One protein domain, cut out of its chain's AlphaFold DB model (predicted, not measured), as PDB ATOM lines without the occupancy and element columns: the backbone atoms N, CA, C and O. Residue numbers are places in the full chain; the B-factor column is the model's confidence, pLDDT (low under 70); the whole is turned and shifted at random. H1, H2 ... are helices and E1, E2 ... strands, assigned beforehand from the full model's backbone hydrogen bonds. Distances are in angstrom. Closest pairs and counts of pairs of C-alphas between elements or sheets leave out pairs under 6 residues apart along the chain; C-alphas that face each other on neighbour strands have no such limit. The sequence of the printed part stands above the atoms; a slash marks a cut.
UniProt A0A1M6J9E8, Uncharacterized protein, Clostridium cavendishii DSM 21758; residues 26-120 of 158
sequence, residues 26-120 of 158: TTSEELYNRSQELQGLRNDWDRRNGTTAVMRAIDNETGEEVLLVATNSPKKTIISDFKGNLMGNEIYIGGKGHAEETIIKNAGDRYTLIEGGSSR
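Overview. This is residues 26 to 120 of the 158 residues of an uncharacterized protein of Clostridium cavendishii DSM 21758 (UniProt A0A1M6J9E8). A strongly twisted sheet of four strands makes the core of three layers, with the long helix H1 crossing one face and the shorter H3 over the other. Little H2 lies beyond the end of H1, farthest from the middle, and a long loop, residues 72 to 89, leads from E2 to E3. The printed part has 95 residues, with three named helices and four named strands in the order H1 H2 E1 E2 E3 H3 E4; the sheet runs E3 E2 E1 E4, mixed. The class is mixed, helices and strands; the whole is compact, with a radius of gyration of the C-alphas of 12.1 A and spans of 37 by 28 by 23 A.

Arrangement. Start at E1, residues 52 to 59, and E2, residues 65 to 71, an antiparallel hairpin; N 55 and O 68 are 2.9 A apart. E3, residues 90 to 92, is parallel to E2, with N 91 and O 67 2.8 A apart. E4, residues 111 to 118, is antiparallel to E1, with N 56 and O 115 2.8 A apart; these pairs are within hydrogen-bond range. H1, residues 26 to 41, is on the sheet over E1 and E4, at a height of 7.2 A, across the strands; the closest C-alphas of H1 and E4 are those of Tyr 32 and Gly 117, 3.8 A. H3, residues 99 to 107, is on the opposite face, slantwise to the strands at 35 degrees to E2 on the local plane; C-alphas 71 and 99 are the closest of E2 and H3, 4.3 A. E3, H3 and E4 make a split strand-helix-strand unit, two strands of one sheet that are not neighbours, joined through a helix, with E2 and E1 between them in the sheet; the crossover is right-handed. H2, residues 44 to 49, is not on the sheet and only just touches H1, only at the corner, with 3 pairs of C-alphas within 8 A, the closest Gln 39 and Arg 47, 5.7 A. In H1, H2 and H3 every O i to N i+4 pair is within hydrogen-bond range.

Along the chain. Find C-alpha 26 at (3.230, 31.091, 21.981); H1 runs 23.5 A from there. E1 spans 20.4 A and bends by 56 degrees at residue 56; E2 spans 20.2 A, H3 12.4 A. E4 spans 18.2 A, bends by 75 degrees at residue 114 and ends at C-alpha 118, (8.868, 34.101, 34.498).

Size, cuts and confidence. The C-alphas farthest apart, Trp 45 and Gly 63, are 37.3 A apart. The printed part has no cut, the link E2 to E3 is long, and no printed residue is under 70.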
ATOM      1  N   THR A  26       2.459  32.313  22.268       97.31
ATOM      2  CA  THR A  26       3.230  31.091  21.981       97.31
ATOM      3  C   THR A  26       4.710  31.257  22.308       97.31
ATOM      4  O   THR A  26       5.291  30.456  23.033       97.31
ATOM      5  N   THR A  27       5.320  32.341  21.847       97.06
ATOM      6  CA  THR A  27       6.724  32.635  22.149       97.06
ATOM      7  C   THR A  27       6.919  33.019  23.620       97.06
ATOM      8  O   THR A  27       7.917  32.648  24.233       97.06
ATOM      9  N   SER A  28       5.937  33.659  24.263       98.19
ATOM     10  CA  SER A  28       5.970  33.863  25.719       98.19
ATOM     11  C   SER A  28       5.924  32.548  26.512       98.19
ATOM     12  O   SER A  28       6.568  32.447  27.559       98.19
ATOM     13  N   GLU A  29       5.204  31.529  26.033       98.38
ATOM     14  CA  GLU A  29       5.177  30.183  26.626       98.38
ATOM     15  C   GLU A  29       6.542  29.490  26.515       98.38
ATOM     16  O   GLU A  29       6.995  28.867  27.479       98.38
ATOM     17  N   GLU A  30       7.244  29.650  25.391       98.38
ATOM     18  CA  GLU A  30       8.616  29.155  25.212       98.38
ATOM     19  C   GLU A  30       9.583  29.812  26.205       98.38
ATOM     20  O   GLU A  30      10.350  29.125  26.885       98.38
ATOM     21  N   LEU A  31       9.495  31.134  26.374       98.69
ATOM     22  CA  LEU A  31      10.316  31.877  27.337       98.69
ATOM     23  C   LEU A  31       9.967  31.516  28.785       98.69
ATOM     24  O   LEU A  31      10.850  31.431  29.641       98.69
ATOM     25  N   TYR A  32       8.691  31.244  29.069       98.62
ATOM     26  CA  TYR A  32       8.267  30.685  30.348       98.62
ATOM     27  C   TYR A  32       8.907  29.312  30.587       98.62
ATOM     28  O   TYR A  32       9.507  29.111  31.646       98.62
ATOM     29  N   ASN A  33       8.861  28.397  29.619       98.69
ATOM     30  CA  ASN A  33       9.494  27.082  29.736       98.69
ATOM     31  C   ASN A  33      11.004  27.211  29.956       98.69
ATOM     32  O   ASN A  33      11.548  26.606  30.882       98.69
ATOM     33  N   ARG A  34      11.672  28.096  29.212       98.62
ATOM     34  CA  ARG A  34      13.098  28.364  29.411       98.62
ATOM     35  C   ARG A  34      13.399  28.927  30.801       98.62
ATOM     36  O   ARG A  34      14.363  28.519  31.451       98.62
ATOM     37  N   SER A  35      12.542  29.811  31.316       98.69
ATOM     38  CA  SER A  35      12.665  30.321  32.686       98.69
ATOM     39  C   SER A  35      12.535  29.207  33.735       98.69
ATOM     40  O   SER A  35      13.227  29.244  34.755       98.69
ATOM     41  N   GLN A  36      11.695  28.195  33.483       98.62
ATOM     42  CA  GLN A  36      11.524  27.026  34.347       98.62
ATOM     43  C   GLN A  36      12.755  26.113  34.320       98.62
ATOM     44  O   GLN A  36      13.190  25.664  35.380       98.62
ATOM     45  N   GLU A  37      13.335  25.873  33.142       98.50
ATOM     46  CA  GLU A  37      14.574  25.099  32.989       98.50
ATOM     47  C   GLU A  37      15.717  25.722  33.788       98.50
ATOM     48  O   GLU A  37      16.309  25.074  34.652       98.50
ATOM     49  N   LEU A  38      15.972  27.014  33.565       98.38
ATOM     50  CA  LEU A  38      17.011  27.754  34.272       98.38
ATOM     51  C   LEU A  38      16.739  27.799  35.779       98.38
ATOM     52  O   LEU A  38      17.648  27.603  36.586       98.38
ATOM     53  N   GLN A  39      15.480  27.978  36.188       98.19
ATOM     54  CA  GLN A  39      15.094  27.896  37.595       98.19
ATOM     55  C   GLN A  39      15.419  26.521  38.205       98.19
ATOM     56  O   GLN A  39      15.797  26.456  39.375       98.19
ATOM     57  N   GLY A  40      15.288  25.442  37.431       97.88
ATOM     58  CA  GLY A  40      15.601  24.072  37.838       97.88
ATOM     59  C   GLY A  40      17.079  23.833  38.156       97.88
ATOM     60  O   GLY A  40      17.372  23.024  39.036       97.88
ATOM     61  N   LEU A  41      17.983  24.579  37.510       97.00
ATOM     62  CA  LEU A  41      19.436  24.512  37.733       97.00
ATOM     63  C   LEU A  41      19.880  25.162  39.048       97.00
ATOM     64  O   LEU A  41      20.975  24.889  39.539       97.00
ATOM     65  N   ARG A  42      19.056  26.055  39.607       96.69
ATOM     66  CA  ARG A  42      19.405  26.800  40.818       96.69
ATOM     67  C   ARG A  42      19.484  25.871  42.027       96.69
ATOM     68  O   ARG A  42      18.748  24.886  42.120       96.69
ATOM     69  N   ASN A  43      20.316  26.239  43.004       94.88
ATOM     70  CA  ASN A  43      20.354  25.544  44.296       94.88
ATOM     71  C   ASN A  43      18.958  25.443  44.952       94.88
ATOM     72  O   ASN A  43      18.060  26.241  44.684       94.88
ATOM     73  N   ASP A  44      18.775  24.485  45.862       95.94
ATOM     74  CA  ASP A  44      17.461  24.147  46.426       95.94
ATOM     75  C   ASP A  44      16.711  25.314  47.077       95.94
ATOM     76  O   ASP A  44      15.474  25.354  47.048       95.94
ATOM     77  N   TRP A  45      17.424  26.236  47.728       94.69
ATOM     78  CA  TRP A  45      16.785  27.387  48.357       94.69
ATOM     79  C   TRP A  45      16.307  28.369  47.292       94.69
ATOM     80  O   TRP A  45      15.140  28.762  47.290       94.69
ATOM     81  N   ASP A  46      17.184  28.699  46.351       95.19
ATOM     82  CA  ASP A  46      16.919  29.631  45.265       95.19
ATOM     83  C   ASP A  46      15.872  29.106  44.280       95.19
ATOM     84  O   ASP A  46      15.023  29.868  43.816       95.19
ATOM     85  N   ARG A  47      15.856  27.800  44.011       95.19
ATOM     86  CA  ARG A  47      14.823  27.143  43.208       95.19
ATOM     87  C   ARG A  47      13.440  27.310  43.845       95.19
ATOM     88  O   ARG A  47      12.455  27.572  43.149       95.19
ATOM     89  N   ARG A  48      13.354  27.199  45.178       93.50
ATOM     90  CA  ARG A  48      12.095  27.249  45.949       93.50
ATOM     91  C   ARG A  48      11.634  28.649  46.348       93.50
ATOM     92  O   ARG A  48      10.431  28.820  46.548       93.50
ATOM     93  N   ASN A  49      12.540  29.618  46.435       93.50
ATOM     94  CA  ASN A  49      12.234  30.957  46.950       93.50
ATOM     95  C   ASN A  49      12.555  32.090  45.971       93.50
ATOM     96  O   ASN A  49      12.061  33.199  46.156       93.50
ATOM     97  N   GLY A  50      13.354  31.821  44.942       95.00
ATOM     98  CA  GLY A  50      13.718  32.790  43.920       95.00
ATOM     99  C   GLY A  50      12.883  32.693  42.651       95.00
ATOM    100  O   GLY A  50      12.112  31.751  42.464       95.00
ATOM    101  N   THR A  51      13.084  33.662  41.769       97.69
ATOM    102  CA  THR A  51      12.462  33.742  40.445       97.69
ATOM    103  C   THR A  51      13.562  33.870  39.402       97.69
ATOM    104  O   THR A  51      14.564  34.545  39.643       97.69
ATOM    105  N   THR A  52      13.334  33.259  38.246       98.69
ATOM    106  CA  THR A  52      14.103  33.464  37.020       98.69
ATOM    107  C   THR A  52      13.147  34.023  35.976       98.69
ATOM    108  O   THR A  52      12.022  33.537  35.868       98.69
ATOM    109  N   ALA A  53      13.574  35.046  35.247       98.75
ATOM    110  CA  ALA A  53      12.828  35.641  34.148       98.75
ATOM    111  C   ALA A  53      13.678  35.594  32.881       98.75
ATOM    112  O   ALA A  53      14.897  35.771  32.953       98.75
ATOM    113  N   VAL A  54      13.022  35.363  31.750       98.81
ATOM    114  CA  VAL A  54      13.623  35.390  30.417       98.81
ATOM    115  C   VAL A  54      12.770  36.303  29.546       98.81
ATOM    116  O   VAL A  54      11.549  36.147  29.508       98.81
ATOM    117  N   MET A  55      13.391  37.277  28.883       98.81
ATOM    118  CA  MET A  55      12.713  38.212  27.983       98.81
ATOM    119  C   MET A  55      13.409  38.248  26.631       98.81
ATOM    120  O   MET A  55      14.628  38.378  26.572       98.81
ATOM    121  N   ARG A  56      12.635  38.196  25.552       98.62
ATOM    122  CA  ARG A  56      13.140  38.419  24.199       98.62
ATOM    123  C   ARG A  56      13.235  39.914  23.925       98.62
ATOM    124  O   ARG A  56      12.325  40.679  24.268       98.62
ATOM    125  N   ALA A  57      14.341  40.326  23.322       98.25
ATOM    126  CA  ALA A  57      14.613  41.716  22.997       98.25
ATOM    127  C   ALA A  57      15.430  41.845  21.710       98.25
ATOM    128  O   ALA A  57      16.138  40.916  21.329       98.25
ATOM    129  N   ILE A  58      15.373  43.019  21.086       97.81
ATOM    130  CA  ILE A  58      16.359  43.432  20.080       97.81
ATOM    131  C   ILE A  58      17.477  44.191  20.792       97.81
ATOM    132  O   ILE A  58      17.180  45.135  21.529       97.81
ATOM    133  N   ASP A  59      18.736  43.798  20.587       97.19
ATOM    134  CA  ASP A  59      19.885  44.649  20.911       97.19
ATOM    135  C   ASP A  59      19.954  45.762  19.857       97.19
ATOM    136  O   ASP A  59      20.234  45.522  18.686       97.19
ATOM    137  N   ASN A  60      19.644  46.990  20.259       96.44
ATOM    138  CA  ASN A  60      19.565  48.149  19.375       96.44
ATOM    139  C   ASN A  60      20.943  48.581  18.841       96.44
ATOM    140  O   ASN A  60      20.994  49.377  17.906       96.44
ATOM    141  N   GLU A  61      22.049  48.079  19.405       95.69
ATOM    142  CA  GLU A  61      23.393  48.326  18.873       95.69
ATOM    143  C   GLU A  61      23.709  47.409  17.684       95.69
ATOM    144  O   GLU A  61      24.322  47.853  16.714       95.69
ATOM    145  N   THR A  62      23.294  46.138  17.742       96.00
ATOM    146  CA  THR A  62      23.627  45.127  16.719       96.00
ATOM    147  C   THR A  62      22.473  44.820  15.765       96.00
ATOM    148  O   THR A  62      22.697  44.318  14.666       96.00
ATOM    149  N   GLY A  63      21.238  45.124  16.163       95.38
ATOM    150  CA  GLY A  63      20.012  44.713  15.481       95.38
ATOM    151  C   GLY A  63      19.649  43.239  15.692       95.38
ATOM    152  O   GLY A  63      18.688  42.765  15.086       95.38
ATOM    153  N   GLU A  64      20.398  42.507  16.521       96.19
ATOM    154  CA  GLU A  64      20.186  41.078  16.750       96.19
ATOM    155  C   GLU A  64      19.138  40.818  17.831       96.19
ATOM    156  O   GLU A  64      18.977  41.580  18.788       96.19
ATOM    157  N   GLU A  65      18.444  39.691  17.697       97.12
ATOM    158  CA  GLU A  65      17.566  39.192  18.742       97.12
ATOM    159  C   GLU A  65      18.370  38.476  19.833       97.12
ATOM    160  O   GLU A  65      19.182  37.589  19.563       97.12
ATOM    161  N   VAL A  66      18.093  38.836  21.083       98.38
ATOM    162  CA  VAL A  66      18.725  38.264  22.271       98.38
ATOM    163  C   VAL A  66      17.678  37.867  23.306       98.38
ATOM    164  O   VAL A  66      16.570  38.410  23.359       98.38
ATOM    165  N   LEU A  67      18.058  36.937  24.178       98.75
ATOM    166  CA  LEU A  67      17.285  36.553  25.348       98.75
ATOM    167  C   LEU A  67      17.946  37.116  26.604       98.75
ATOM    168  O   LEU A  67      19.033  36.705  27.004       98.75
ATOM    169  N   LEU A  68      17.285  38.062  27.253       98.75
ATOM    170  CA  LEU A  68      17.735  38.638  28.509       98.75
ATOM    171  C   LEU A  68      17.274  37.754  29.664       98.75
ATOM    172  O   LEU A  68      16.081  37.518  29.835       98.75
ATOM    173  N   VAL A  69      18.219  37.289  30.472       98.75
ATOM    174  CA  VAL A  69      17.979  36.373  31.589       98.75
ATOM    175  C   VAL A  69      18.312  37.076  32.892       98.75
ATOM    176  O   VAL A  69      19.424  37.565  33.067       98.75
ATOM    177  N   ALA A  70      17.402  37.074  33.858       98.50
ATOM    178  CA  ALA A  70      17.691  37.597  35.190       98.50
ATOM    179  C   ALA A  70      17.086  36.738  36.286       98.50
ATOM    180  O   ALA A  70      16.224  35.887  36.069       98.50
ATOM    181  N   THR A  71      17.557  36.983  37.504       97.94
ATOM    182  CA  THR A  71      17.077  36.303  38.702       97.94
ATOM    183  C   THR A  71      16.878  37.322  39.811       97.94
ATOM    184  O   THR A  71      17.421  38.420  39.741       97.94
ATOM    185  N   ASN A  72      16.162  36.976  40.879       92.50
ATOM    186  CA  ASN A  72      16.034  37.843  42.059       92.50
ATOM    187  C   ASN A  72      17.313  37.908  42.932       92.50
ATOM    188  O   ASN A  72      17.247  38.211  44.125       92.50
ATOM    189  N   SER A  73      18.478  37.568  42.370       89.25
ATOM    190  CA  SER A  73      19.772  37.637  43.046       89.25
ATOM    191  C   SER A  73      20.363  39.041  42.918       89.25
ATOM    192  O   SER A  73      20.448  39.537  41.801       89.25
ATOM    193  N   PRO A  74      20.908  39.649  43.989       89.19
ATOM    194  CA  PRO A  74      21.551  40.963  43.906       89.19
ATOM    195  C   PRO A  74      22.903  40.943  43.167       89.19
ATOM    196  O   PRO A  74      23.575  41.973  43.076       89.19
ATOM    197  N   LYS A  75      23.352  39.774  42.688       90.88
ATOM    198  CA  LYS A  75      24.617  39.616  41.969       90.88
ATOM    199  C   LYS A  75      24.550  40.340  40.625       90.88
ATOM    200  O   LYS A  75      23.671  40.077  39.812       90.88
ATOM    201  N   LYS A  76      25.531  41.216  40.388       92.25
ATOM    202  CA  LYS A  76      25.692  41.950  39.121       92.25
ATOM    203  C   LYS A  76      26.227  41.078  37.982       92.25
ATOM    204  O   LYS A  76      26.024  41.402  36.823       92.25
ATOM    205  N   THR A  77      26.919  39.992  38.310       93.81
ATOM    206  CA  THR A  77      27.500  39.055  37.345       93.81
ATOM    207  C   THR A  77      26.721  37.748  37.318       93.81
ATOM    208  O   THR A  77      25.976  37.441  38.255       93.81
ATOM    209  N   ILE A  78      26.917  36.972  36.247       94.50
ATOM    210  CA  ILE A  78      26.304  35.654  36.078       94.50
ATOM    211  C   ILE A  78      26.515  34.773  37.314       94.50
ATOM    212  O   ILE A  78      27.625  34.644  37.848       94.50
ATOM    213  N   ILE A  79      25.427  34.166  37.783       92.56
ATOM    214  CA  ILE A  79      25.466  33.228  38.904       92.56
ATOM    215  C   ILE A  79      26.138  31.919  38.481       92.56
ATOM    216  O   ILE A  79      26.082  31.536  37.317       92.56
ATOM    217  N   SER A  80      26.765  31.223  39.434       93.38
ATOM    218  CA  SER A  80      27.450  29.942  39.196       93.38
ATOM    219  C   SER A  80      26.575  28.940  38.455       93.38
ATOM    220  O   SER A  80      27.036  28.321  37.507       93.38
ATOM    221  N   ASP A  81      25.308  28.860  38.851       93.38
ATOM    222  CA  ASP A  81      24.347  27.864  38.381       93.38
ATOM    223  C   ASP A  81      24.059  28.021  36.874       93.38
ATOM    224  O   ASP A  81      23.706  27.061  36.195       93.38
ATOM    225  N   PHE A  82      24.254  29.226  36.324       95.69
ATOM    226  CA  PHE A  82      24.015  29.530  34.908       95.69
ATOM    227  C   PHE A  82      25.294  29.491  34.060       95.69
ATOM    228  O   PHE A  82      25.216  29.507  32.832       95.69
ATOM    229  N   LYS A  83      26.485  29.426  34.672       93.50
ATOM    230  CA  LYS A  83      27.748  29.385  33.919       93.50
ATOM    231  C   LYS A  83      27.822  28.109  33.080       93.50
ATOM    232  O   LYS A  83      27.762  27.014  33.623       93.50
ATOM    233  N   GLY A  84      27.975  28.270  31.766       94.38
ATOM    234  CA  GLY A  84      28.008  27.156  30.811       94.38
ATOM    235  C   GLY A  84      26.639  26.552  30.478       94.38
ATOM    236  O   GLY A  84      26.591  25.622  29.685       94.38
ATOM    237  N   ASN A  85      25.546  27.078  31.047       96.06
ATOM    238  CA  ASN A  85      24.176  26.603  30.805       96.06
ATOM    239  C   ASN A  85      23.311  27.605  30.017       96.06
ATOM    240  O   ASN A  85      22.177  27.280  29.656       96.06
ATOM    241  N   LEU A  86      23.821  28.819  29.782       96.69
ATOM    242  CA  LEU A  86      23.180  29.796  28.905       96.69
ATOM    243  C   LEU A  86      23.482  29.491  27.435       96.69
ATOM    244  O   LEU A  86      24.591  29.072  27.095       96.69
ATOM    245  N   MET A  87      22.491  29.713  26.576       95.56
ATOM    246  CA  MET A  87      22.618  29.613  25.121       95.56
ATOM    247  C   MET A  87      23.435  30.787  24.555       95.56
ATOM    248  O   MET A  87      23.631  31.802  25.220       95.56
ATOM    249  N   GLY A  88      23.912  30.667  23.312       94.75
ATOM    250  CA  GLY A  88      24.787  31.678  22.698       94.75
ATOM    251  C   GLY A  88      24.161  33.074  22.573       94.75
ATOM    252  O   GLY A  88      24.883  34.063  22.628       94.75
ATOM    253  N   ASN A  89      22.835  33.155  22.458       96.38
ATOM    254  CA  ASN A  89      22.068  34.403  22.393       96.38
ATOM    255  C   ASN A  89      21.451  34.814  23.746       96.38
ATOM    256  O   ASN A  89      20.649  35.747  23.794       96.38
ATOM    257  N   GLU A  90      21.792  34.131  24.845       98.38
ATOM    258  CA  GLU A  90      21.307  34.455  26.189       98.38
ATOM    259  C   GLU A  90      22.296  35.349  26.947       98.38
ATOM    260  O   GLU A  90      23.460  35.007  27.158       98.38
ATOM    261  N   ILE A  91      21.803  36.487  27.432       97.88
ATOM    262  CA  ILE A  91      22.584  37.486  28.160       97.88
ATOM    263  C   ILE A  91      22.063  37.571  29.592       97.88
ATOM    264  O   ILE A  91      20.912  37.936  29.834       97.88
ATOM    265  N   TYR A  92      22.923  37.276  30.568       98.00
ATOM    266  CA  TYR A  92      22.565  37.457  31.972       98.00
ATOM    267  C   TYR A  92      22.591  38.936  32.374       98.00
ATOM    268  O   TYR A  92      23.644  39.577  32.357       98.00
ATOM    269  N   ILE A  93      21.451  39.442  32.835       97.62
ATOM    270  CA  ILE A  93      21.275  40.776  33.396       97.62
ATOM    271  C   ILE A  93      21.207  40.663  34.922       97.62
ATOM    272  O   ILE A  93      20.217  40.212  35.501       97.62
ATOM    273  N   GLY A  94      22.295  41.049  35.589       94.75
ATOM    274  CA  GLY A  94      22.409  41.018  37.046       94.75
ATOM    275  C   GLY A  94      22.050  42.348  37.702       94.75
ATOM    276  O   GLY A  94      22.326  43.417  37.164       94.75
ATOM    277  N   GLY A  95      21.493  42.308  38.910       93.19
ATOM    278  CA  GLY A  95      21.135  43.523  39.633       93.19
ATOM    279  C   GLY A  95      20.253  43.263  40.845       93.19
ATOM    280  O   GLY A  95      19.746  42.169  41.052       93.19
ATOM    281  N   LYS A  96      20.084  44.284  41.686       92.75
ATOM    282  CA  LYS A  96      19.168  44.210  42.826       92.75
ATOM    283  C   LYS A  96      17.735  44.439  42.343       92.75
ATOM    284  O   LYS A  96      17.462  45.487  41.767       92.75
ATOM    285  N   GLY A  97      16.831  43.526  42.683       93.88
ATOM    286  CA  GLY A  97      15.403  43.658  42.405       93.88
ATOM    287  C   GLY A  97      14.736  42.307  42.193       93.88
ATOM    288  O   GLY A  97      15.321  41.254  42.461       93.88
ATOM    289  N   HIS A  98      13.500  42.338  41.706       96.62
ATOM    290  CA  HIS A  98      12.862  41.151  41.138       96.62
ATOM    291  C   HIS A  98      13.504  40.787  39.793       96.62
ATOM    292  O   HIS A  98      14.199  41.605  39.191       96.62
ATOM    293  N   ALA A  99      13.292  39.563  39.311       97.81
ATOM    294  CA  ALA A  99      13.908  39.105  38.067       97.81
ATOM    295  C   ALA A  99      13.464  39.965  36.865       97.81
ATOM    296  O   ALA A  99      14.299  40.514  36.150       97.81
ATOM    297  N   GLU A 100      12.159  40.177  36.707       98.31
ATOM    298  CA  GLU A 100      11.561  40.987  35.641       98.31
ATOM    299  C   GLU A 100      11.971  42.460  35.765       98.31
ATOM    300  O   GLU A 100      12.397  43.086  34.797       98.31
ATOM    301  N   GLU A 101      11.906  42.998  36.987       97.56
ATOM    302  CA  GLU A 101      12.339  44.362  37.307       97.56
ATOM    303  C   GLU A 101      13.802  44.595  36.914       97.56
ATOM    304  O   GLU A 101      14.141  45.648  36.376       97.56
ATOM    305  N   THR A 102      14.666  43.614  37.181       97.94
ATOM    306  CA  THR A 102      16.104  43.709  36.920       97.94
ATOM    307  C   THR A 102      16.370  43.810  35.424       97.94
ATOM    308  O   THR A 102      17.138  44.681  35.021       97.94
ATOM    309  N   ILE A 103      15.695  43.006  34.595       98.19
ATOM    310  CA  ILE A 103      15.788  43.132  33.132       98.19
ATOM    311  C   ILE A 103      15.284  44.506  32.696       98.19
ATOM    312  O   ILE A 103      16.017  45.248  32.052       98.19
ATOM    313  N   ILE A 104      14.070  44.888  33.097       97.56
ATOM    314  CA  ILE A 104      13.419  46.113  32.611       97.56
ATOM    315  C   ILE A 104      14.217  47.372  32.967       97.56
ATOM    316  O   ILE A 104      14.332  48.279  32.141       97.56
ATOM    317  N   LYS A 105      14.790  47.438  34.173       95.88
ATOM    318  CA  LYS A 105      15.586  48.592  34.615       95.88
ATOM    319  C   LYS A 105      16.957  48.674  33.952       95.88
ATOM    320  O   LYS A 105      17.463  49.778  33.785       95.88
ATOM    321  N   ASN A 106      17.556  47.539  33.597       95.94
ATOM    322  CA  ASN A 106      18.881  47.502  32.969       95.94
ATOM    323  C   ASN A 106      18.817  47.407  31.438       95.94
ATOM    324  O   ASN A 106      19.851  47.547  30.794       95.94
ATOM    325  N   ALA A 107      17.629  47.212  30.855       94.56
ATOM    326  CA  ALA A 107      17.433  47.212  29.409       94.56
ATOM    327  C   ALA A 107      17.881  48.541  28.772       94.56
ATOM    328  O   ALA A 107      18.506  48.541  27.712       94.56
ATOM    329  N   GLY A 108      17.598  49.664  29.450       92.12
ATOM    330  CA  GLY A 108      17.923  51.009  28.971       92.12
ATOM    331  C   GLY A 108      17.413  51.259  27.550       92.12
ATOM    332  O   GLY A 108      16.379  50.718  27.157       92.12
ATOM    333  N   ASP A 109      18.178  52.040  26.788       94.44
ATOM    334  CA  ASP A 109      17.971  52.231  25.346       94.44
ATOM    335  C   ASP A 109      18.700  51.169  24.512       94.44
ATOM    336  O   ASP A 109      18.555  51.124  23.292       94.44
ATOM    337  N   ARG A 110      19.478  50.296  25.164       96.56
ATOM    338  CA  ARG A 110      20.211  49.224  24.495       96.56
ATOM    339  C   ARG A 110      19.285  48.109  24.029       96.56
ATOM    340  O   ARG A 110      19.514  47.559  22.965       96.56
ATOM    341  N   TYR A 111      18.248  47.779  24.797       97.88
ATOM    342  CA  TYR A 111      17.383  46.644  24.484       97.88
ATOM    343  C   TYR A 111      15.923  47.045  24.307       97.88
ATOM    344  O   TYR A 111      15.271  47.532  25.235       97.88
ATOM    345  N   THR A 112      15.367  46.736  23.138       97.44
ATOM    346  CA  THR A 112      13.927  46.849  22.897       97.44
ATOM    347  C   THR A 112      13.238  45.551  23.296       97.44
ATOM    348  O   THR A 112      13.252  44.579  22.546       97.44
ATOM    349  N   LEU A 113      12.627  45.533  24.484       97.94
ATOM    350  CA  LEU A 113      11.889  44.374  25.005       97.94
ATOM    351  C   LEU A 113      10.637  44.089  24.168       97.94
ATOM    352  O   LEU A 113       9.928  45.027  23.789       97.94
ATOM    353  N   ILE A 114      10.352  42.810  23.921       98.00
ATOM    354  CA  ILE A 114       9.221  42.366  23.093       98.00
ATOM    355  C   ILE A 114       8.230  41.537  23.914       98.00
ATOM    356  O   ILE A 114       7.024  41.775  23.869       98.00
ATOM    357  N   GLU A 115       8.738  40.569  24.672       98.44
ATOM    358  CA  GLU A 115       7.937  39.614  25.436       98.44
ATOM    359  C   GLU A 115       8.802  38.829  26.421       98.44
ATOM    360  O   GLU A 115      10.032  38.926  26.397       98.44
ATOM    361  N   GLY A 116       8.178  38.036  27.284       98.56
ATOM    362  CA  GLY A 116       8.895  37.214  28.238       98.56
ATOM    363  C   GLY A 116       8.037  36.259  29.047       98.56
ATOM    364  O   GLY A 116       6.805  36.248  28.999       98.56
ATOM    365  N   GLY A 117       8.750  35.457  29.830       98.56
ATOM    366  CA  GLY A 117       8.195  34.488  30.753       98.56
ATOM    367  C   GLY A 117       8.984  34.450  32.057       98.56
ATOM    368  O   GLY A 117      10.193  34.690  32.095       98.56
ATOM    369  N   SER A 118       8.286  34.183  33.156       98.56
ATOM    370  CA  SER A 118       8.868  34.101  34.498       98.56
ATOM    371  C   SER A 118       8.521  32.787  35.181       98.56
ATOM    372  O   SER A 118       7.397  32.298  35.095       98.56
ATOM    373  N   SER A 119       9.464  32.244  35.952       98.38
ATOM    374  CA  SER A 119       9.292  30.942  36.609       98.38
ATOM    375  C   SER A 119       8.280  30.961  37.764       98.38
ATOM    376  O   SER A 119       7.904  29.942  38.351       98.38
ATOM    377  N   ARG A 120       7.815  32.157  38.128       97.56
ATOM    378  CA  ARG A 120       6.804  32.405  39.152       97.56
ATOM    379  C   ARG A 120       5.865  33.501  38.699       97.56
ATOM    380  O   ARG A 120       6.185  34.282  37.812       97.56
TER     381      ARG A 120